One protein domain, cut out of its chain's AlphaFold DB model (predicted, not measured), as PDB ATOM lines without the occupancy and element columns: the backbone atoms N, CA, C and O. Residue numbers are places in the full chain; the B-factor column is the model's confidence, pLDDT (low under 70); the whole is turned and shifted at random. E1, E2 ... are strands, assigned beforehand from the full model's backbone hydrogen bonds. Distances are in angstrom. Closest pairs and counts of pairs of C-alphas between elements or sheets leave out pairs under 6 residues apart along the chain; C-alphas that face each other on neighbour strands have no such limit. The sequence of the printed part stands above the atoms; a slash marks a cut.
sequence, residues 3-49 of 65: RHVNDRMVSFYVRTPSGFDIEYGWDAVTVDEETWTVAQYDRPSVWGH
ATOM      1  N   ARG A   3     458.531 467.693 874.626       97.50
ATOM      2  CA  ARG A   3     458.280 468.846 873.753       97.50
ATOM      3  C   ARG A   3     459.288 469.941 874.052       97.50
ATOM      4  O   ARG A   3     459.366 470.419 875.186       97.50
ATOM      5  N   HIS A   4     460.018 470.354 873.033       97.12
ATOM      6  CA  HIS A   4     460.949 471.471 873.090       97.12
ATOM      7  C   HIS A   4     460.247 472.803 873.357       97.12
ATOM      8  O   HIS A   4     459.091 473.012 872.979       97.12
ATOM      9  N   VAL A   5     460.951 473.723 874.014       96.94
ATOM     10  CA  VAL A   5     460.431 475.075 874.268       96.94
ATOM     11  C   VAL A   5     460.641 476.024 873.080       96.94
ATOM     12  O   VAL A   5     459.805 476.896 872.845       96.94
ATOM     13  N   ASN A   6     461.733 475.839 872.332       95.25
ATOM     14  CA  ASN A   6     462.230 476.781 871.329       95.25
ATOM     15  C   ASN A   6     461.499 476.650 869.990       95.25
ATOM     16  O   ASN A   6     460.904 477.614 869.524       95.25
ATOM     17  N   ASP A   7     461.524 475.461 869.399       95.62
ATOM     18  CA  ASP A   7     460.915 475.148 868.103       95.62
ATOM     19  C   ASP A   7     459.526 474.523 868.259       95.62
ATOM     20  O   ASP A   7     458.834 474.288 867.273       95.62
ATOM     21  N   ARG A   8     459.125 474.247 869.510       96.25
ATOM     22  CA  ARG A   8     457.964 473.428 869.833       96.25
ATOM     23  C   ARG A   8     458.006 472.179 868.962       96.25
ATOM     24  O   ARG A   8     457.115 472.012 868.170       96.25
ATOM     25  N   MET A   9     459.007 471.320 869.055       97.81
ATOM     26  CA  MET A   9     459.016 470.005 868.406       97.81
ATOM     27  C   MET A   9     458.665 468.925 869.431       97.81
ATOM     28  O   MET A   9     459.116 468.992 870.573       97.81
ATOM     29  N   VAL A  10     457.814 467.951 869.077       98.00
ATOM     30  CA  VAL A  10     457.661 466.733 869.892       98.00
ATOM     31  C   VAL A  10     458.731 465.767 869.423       98.00
ATOM     32  O   VAL A  10     458.741 465.410 868.246       98.00
ATOM     33  N   SER A  11     459.616 465.339 870.314       97.12
ATOM     34  CA  SER A  11     460.717 464.456 869.940       97.12
ATOM     35  C   SER A  11     461.124 463.482 871.043       97.12
ATOM     36  O   SER A  11     460.708 463.549 872.209       97.12
ATOM     37  N   PHE A  12     461.952 462.512 870.672       94.31
ATOM     38  CA  PHE A  12     462.665 461.651 871.604       94.31
ATOM     39  C   PHE A  12     464.073 461.347 871.092       94.31
ATOM     40  O   PHE A  12     464.332 461.390 869.892       94.31
ATOM     41  N   TYR A  13     464.961 461.008 872.027       92.38
ATOM     42  CA  TYR A  13     466.330 460.603 871.735       92.38
ATOM     43  C   TYR A  13     466.485 459.089 871.862       92.38
ATOM     44  O   TYR A  13     465.936 458.481 872.786       92.38
ATOM     45  N   VAL A  14     467.267 458.498 870.963       89.62
ATOM     46  CA  VAL A  14     467.714 457.103 871.021       89.62
ATOM     47  C   VAL A  14     469.217 457.041 870.767       89.62
ATOM     48  O   VAL A  14     469.722 457.714 869.871       89.62
ATOM     49  N   ARG A  15     469.942 456.230 871.544       87.12
ATOM     50  CA  ARG A  15     471.373 455.994 871.323       87.12
ATOM     51  C   ARG A  15     471.569 454.842 870.350       87.12
ATOM     52  O   ARG A  15     471.013 453.762 870.541       87.12
ATOM     53  N   THR A  16     472.368 455.069 869.317       85.62
ATOM     54  CA  THR A  16     472.729 454.026 868.354       85.62
ATOM     55  C   THR A  16     473.781 453.070 868.925       85.62
ATOM     56  O   THR A  16     474.551 453.462 869.806       85.62
ATOM     57  N   PRO A  17     473.905 451.843 868.379       86.62
ATOM     58  CA  PRO A  17     475.010 450.938 868.705       86.62
ATOM     59  C   PRO A  17     476.403 451.545 868.476       86.62
ATOM     60  O   PRO A  17     477.348 451.208 869.179       86.62
ATOM     61  N   SER A  18     476.532 452.476 867.525       86.31
ATOM     62  CA  SER A  18     477.778 453.202 867.244       86.31
ATOM     63  C   SER A  18     478.068 454.343 868.229       86.31
ATOM     64  O   SER A  18     479.084 455.020 868.091       86.31
ATOM     65  N   GLY A  19     477.204 454.566 869.225       81.44
ATOM     66  CA  GLY A  19     477.449 455.481 870.341       81.44
ATOM     67  C   GLY A  19     477.028 456.934 870.120       81.44
ATOM     68  O   GLY A  19     477.275 457.751 871.002       81.44
ATOM     69  N   PHE A  20     476.380 457.271 869.001       83.81
ATOM     70  CA  PHE A  20     475.808 458.608 868.786       83.81
ATOM     71  C   PHE A  20     474.297 458.619 869.022       83.81
ATOM     72  O   PHE A  20     473.621 457.606 868.813       83.81
ATOM     73  N   ASP A  21     473.776 459.770 869.438       88.81
ATOM     74  CA  ASP A  21     472.352 459.962 869.692       88.81
ATOM     75  C   ASP A  21     471.634 460.419 868.422       88.81
ATOM     76  O   ASP A  21     472.118 461.279 867.686       88.81
ATOM     77  N   ILE A  22     470.464 459.840 868.175       91.62
ATOM     78  CA  ILE A  22     469.515 460.290 867.162       91.62
ATOM     79  C   ILE A  22     468.364 460.956 867.893       91.62
ATOM     80  O   ILE A  22     467.756 460.356 868.780       91.62
ATOM     81  N   GLU A  23     468.040 462.173 867.477       95.12
ATOM     82  CA  GLU A  23     466.763 462.788 867.784       95.12
ATOM     83  C   GLU A  23     465.772 462.498 866.661       95.12
ATOM     84  O   GLU A  23     466.061 462.748 865.491       95.12
ATOM     85  N   TYR A  24     464.599 461.979 867.011       96.12
ATOM     86  CA  TYR A  24     463.493 461.836 866.075       96.12
ATOM     87  C   TYR A  24     462.347 462.729 866.525       96.12
ATOM     88  O   TYR A  24     461.843 462.574 867.642       96.12
ATOM     89  N   GLY A  25     461.958 463.673 865.669       97.25
ATOM     90  CA  GLY A  25     461.022 464.729 866.024       97.25
ATOM     91  C   GLY A  25     459.988 465.034 864.948       97.25
ATOM     92  O   GLY A  25     460.159 464.707 863.775       97.25
ATOM     93  N   TRP A  26     458.887 465.639 865.388       97.94
ATOM     94  CA  TRP A  26     457.728 465.986 864.573       97.94
ATOM     95  C   TRP A  26     457.068 467.282 865.071       97.94
ATOM     96  O   TRP A  26     457.201 467.651 866.243       97.94
ATOM     97  N   ASP A  27     456.313 467.935 864.179       97.12
ATOM     98  CA  ASP A  27     455.477 469.106 864.484       97.12
ATOM     99  C   ASP A  27     456.269 470.287 865.061       97.12
ATOM    100  O   ASP A  27     455.823 470.930 866.004       97.12
ATOM    101  N   ALA A  28     457.471 470.536 864.536       97.25
ATOM    102  CA  ALA A  28     458.192 471.777 864.802       97.25
ATOM    103  C   ALA A  28     457.509 472.949 864.079       97.25
ATOM    104  O   ALA A  28     456.952 472.777 862.991       97.25
ATOM    105  N   VAL A  29     457.569 474.147 864.661       95.69
ATOM    106  CA  VAL A  29     457.000 475.346 864.031       95.69
ATOM    107  C   VAL A  29     457.780 475.740 862.777       95.69
ATOM    108  O   VAL A  29     459.009 475.684 862.742       95.69
ATOM    109  N   THR A  30     457.063 476.189 861.748       96.44
ATOM    110  CA  THR A  30     457.677 476.847 860.591       96.44
ATOM    111  C   THR A  30     458.123 478.251 860.985       96.44
ATOM    112  O   THR A  30     457.355 479.002 861.585       96.44
ATOM    113  N   VAL A  31     459.363 478.599 860.651       95.56
ATOM    114  CA  VAL A  31     459.904 479.943 860.869       95.56
ATOM    115  C   VAL A  31     459.425 480.866 859.750       95.56
ATOM    116  O   VAL A  31     459.564 480.534 858.576       95.56
ATOM    117  N   ASP A  32     458.878 482.016 860.132       96.38
ATOM    118  CA  ASP A  32     458.568 483.132 859.239       96.38
ATOM    119  C   ASP A  32     459.690 484.175 859.340       96.38
ATOM    120  O   ASP A  32     459.956 484.704 860.420       96.38
ATOM    121  N   GLU A  33     460.365 484.445 858.222       96.12
ATOM    122  CA  GLU A  33     461.523 485.346 858.171       96.12
ATOM    123  C   GLU A  33     461.179 486.806 858.499       96.12
ATOM    124  O   GLU A  33     462.056 487.547 858.943       96.12
ATOM    125  N   GLU A  34     459.924 487.230 858.323       97.81
ATOM    126  CA  GLU A  34     459.510 488.615 858.579       97.81
ATOM    127  C   GLU A  34     459.162 488.863 860.052       97.81
ATOM    128  O   GLU A  34     459.312 489.983 860.549       97.81
ATOM    129  N   THR A  35     458.693 487.833 860.761       96.00
ATOM    130  CA  THR A  35     458.158 487.966 862.129       96.00
ATOM    131  C   THR A  35     458.997 487.273 863.199       96.00
ATOM    132  O   THR A  35     458.808 487.531 864.393       96.00
ATOM    133  N   TRP A  36     459.939 486.408 862.813       95.94
ATOM    134  CA  TRP A  36     460.780 485.697 863.768       95.94
ATOM    135  C   TRP A  36     461.716 486.633 864.540       95.94
ATOM    136  O   TRP A  36     462.284 487.589 864.012       95.94
ATOM    137  N   THR A  37     461.921 486.315 865.821       96.00
ATOM    138  CA  THR A  37     462.861 487.016 866.699       96.00
ATOM    139  C   THR A  37     463.637 486.029 867.569       96.00
ATOM    140  O   THR A  37     463.169 484.929 867.872       96.00
ATOM    141  N   VAL A  38     464.838 486.428 867.996       96.00
ATOM    142  CA  VAL A  38     465.642 485.658 868.954       96.00
ATOM    143  C   VAL A  38     464.945 485.646 870.316       96.00
ATOM    144  O   VAL A  38     464.574 486.694 870.840       96.00
ATOM    145  N   ALA A  39     464.841 484.464 870.923       93.81
ATOM    146  CA  ALA A  39     464.298 484.280 872.264       93.81
ATOM    147  C   ALA A  39     465.269 483.490 873.149       93.81
ATOM    148  O   ALA A  39     465.990 482.610 872.677       93.81
ATOM    149  N   GLN A  40     465.251 483.785 874.449       96.94
ATOM    150  CA  GLN A  40     465.979 483.037 875.469       96.94
ATOM    151  C   GLN A  40     464.983 482.311 876.374       96.94
ATOM    152  O   GLN A  40     463.978 482.885 876.792       96.94
ATOM    153  N   TYR A  41     465.281 481.054 876.692       95.00
ATOM    154  CA  TYR A  41     464.438 480.195 877.517       95.00
ATOM    155  C   TYR A  41     465.209 479.720 878.753       95.00
ATOM    156  O   TYR A  41     466.422 479.529 878.697       95.00
ATOM    157  N   ASP A  42     464.510 479.528 879.872       96.69
ATOM    158  CA  ASP A  42     465.083 479.113 881.164       96.69
ATOM    159  C   ASP A  42     465.219 477.586 881.317       96.69
ATOM    160  O   ASP A  42     465.803 477.097 882.283       96.69
ATOM    161  N   ARG A  43     464.661 476.826 880.372       93.12
ATOM    162  CA  ARG A  43     464.604 475.361 880.371       93.12
ATOM    163  C   ARG A  43     464.612 474.827 878.938       93.12
ATOM    164  O   ARG A  43     464.161 475.536 878.046       93.12
ATOM    165  N   PRO A  44     465.039 473.578 878.695       91.25
ATOM    166  CA  PRO A  44     465.062 473.009 877.344       91.25
ATOM    167  C   PRO A  44     463.702 472.459 876.886       91.25
ATOM    168  O   PRO A  44     463.456 472.310 875.690       91.25
ATOM    169  N   SER A  45     462.803 472.135 877.818       94.88
ATOM    170  CA  SER A  45     461.580 471.390 877.510       94.88
ATOM    171  C   SER A  45     460.365 471.955 878.230       94.88
ATOM    172  O   SER A  45     460.434 472.351 879.393       94.88
ATOM    173  N   VAL A  46     459.231 471.952 877.533       96.44
ATOM    174  CA  VAL A  46     457.911 472.237 878.111       96.44
ATOM    175  C   VAL A  46     457.503 471.090 879.036       96.44
ATOM    176  O   VAL A  46     457.025 471.319 880.143       96.44
ATOM    177  N   TRP A  47     457.719 469.855 878.583       96.31
ATOM    178  CA  TRP A  47     457.512 468.622 879.340       96.31
ATOM    179  C   TRP A  47     458.379 467.499 878.758       96.31
ATOM    180  O   TRP A  47     458.836 467.575 877.615       96.31
ATOM    181  N   GLY A  48     458.564 466.427 879.528       94.31
ATOM    182  CA  GLY A  48     459.322 465.257 879.088       94.31
ATOM    183  C   GLY A  48     460.828 465.515 878.999       94.31
ATOM    184  O   GLY A  48     461.359 466.277 879.799       94.31
ATOM    185  N   HIS A  49     461.492 464.818 878.071       90.62
ATOM    186  CA  HIS A  49     462.955 464.745 877.908       90.62
ATOM    187  C   HIS A  49     463.709 464.525 879.226       90.62
ATOM    188  O   HIS A  49     464.178 465.443 879.889       90.62
TER     189      HIS A  49
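Overview. This is residues 3 to 49 of the 65 residues of an uncharacterized protein of Mycobacterium sp. (strain MCS) (UniProt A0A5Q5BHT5). There is little regular structure: a strand hairpin, E1 and E2, makes one arm, and a long loop, residues 27 to 44, swings out from it and folds back to bring the short strand E3 near E1. Residues 32 to 37 of that loop stick out. The 47 printed residues hold three named strands, in the order E1, E2, E3, and no named helix; the class is all strand, with 16 residues in named elements. The whole is loose, radius of gyration of the C-alphas 13.1 A, and spans 42 by 22 by 16 A.

Along the chain. E1, residues 10 to 15, begins at C-alpha 10 (457.661, 466.733, 869.892) and is 17.5 A long. E2, residues 21 to 26, is 16.6 A. E3, residues 45 to 48, is 6.7 A and ends at C-alpha 48 (459.322, 465.257, 879.088).

Arrangement. E1 and E2 form an antiparallel hairpin at 161 degrees, with N 22 and O 14 2.8 A apart, within hydrogen-bond range. E3 pairs with no named strand, but residues 45 to 47 pair antiparallel with residues 3 to 4.

Size, cuts and confidence. The C-alphas farthest apart, Pro 17 and Glu 34, are 42.0 A apart. The link E2 to E3 is long, 18 residues. The printed part has no cut, and no printed residue is under 70 in pLDDT.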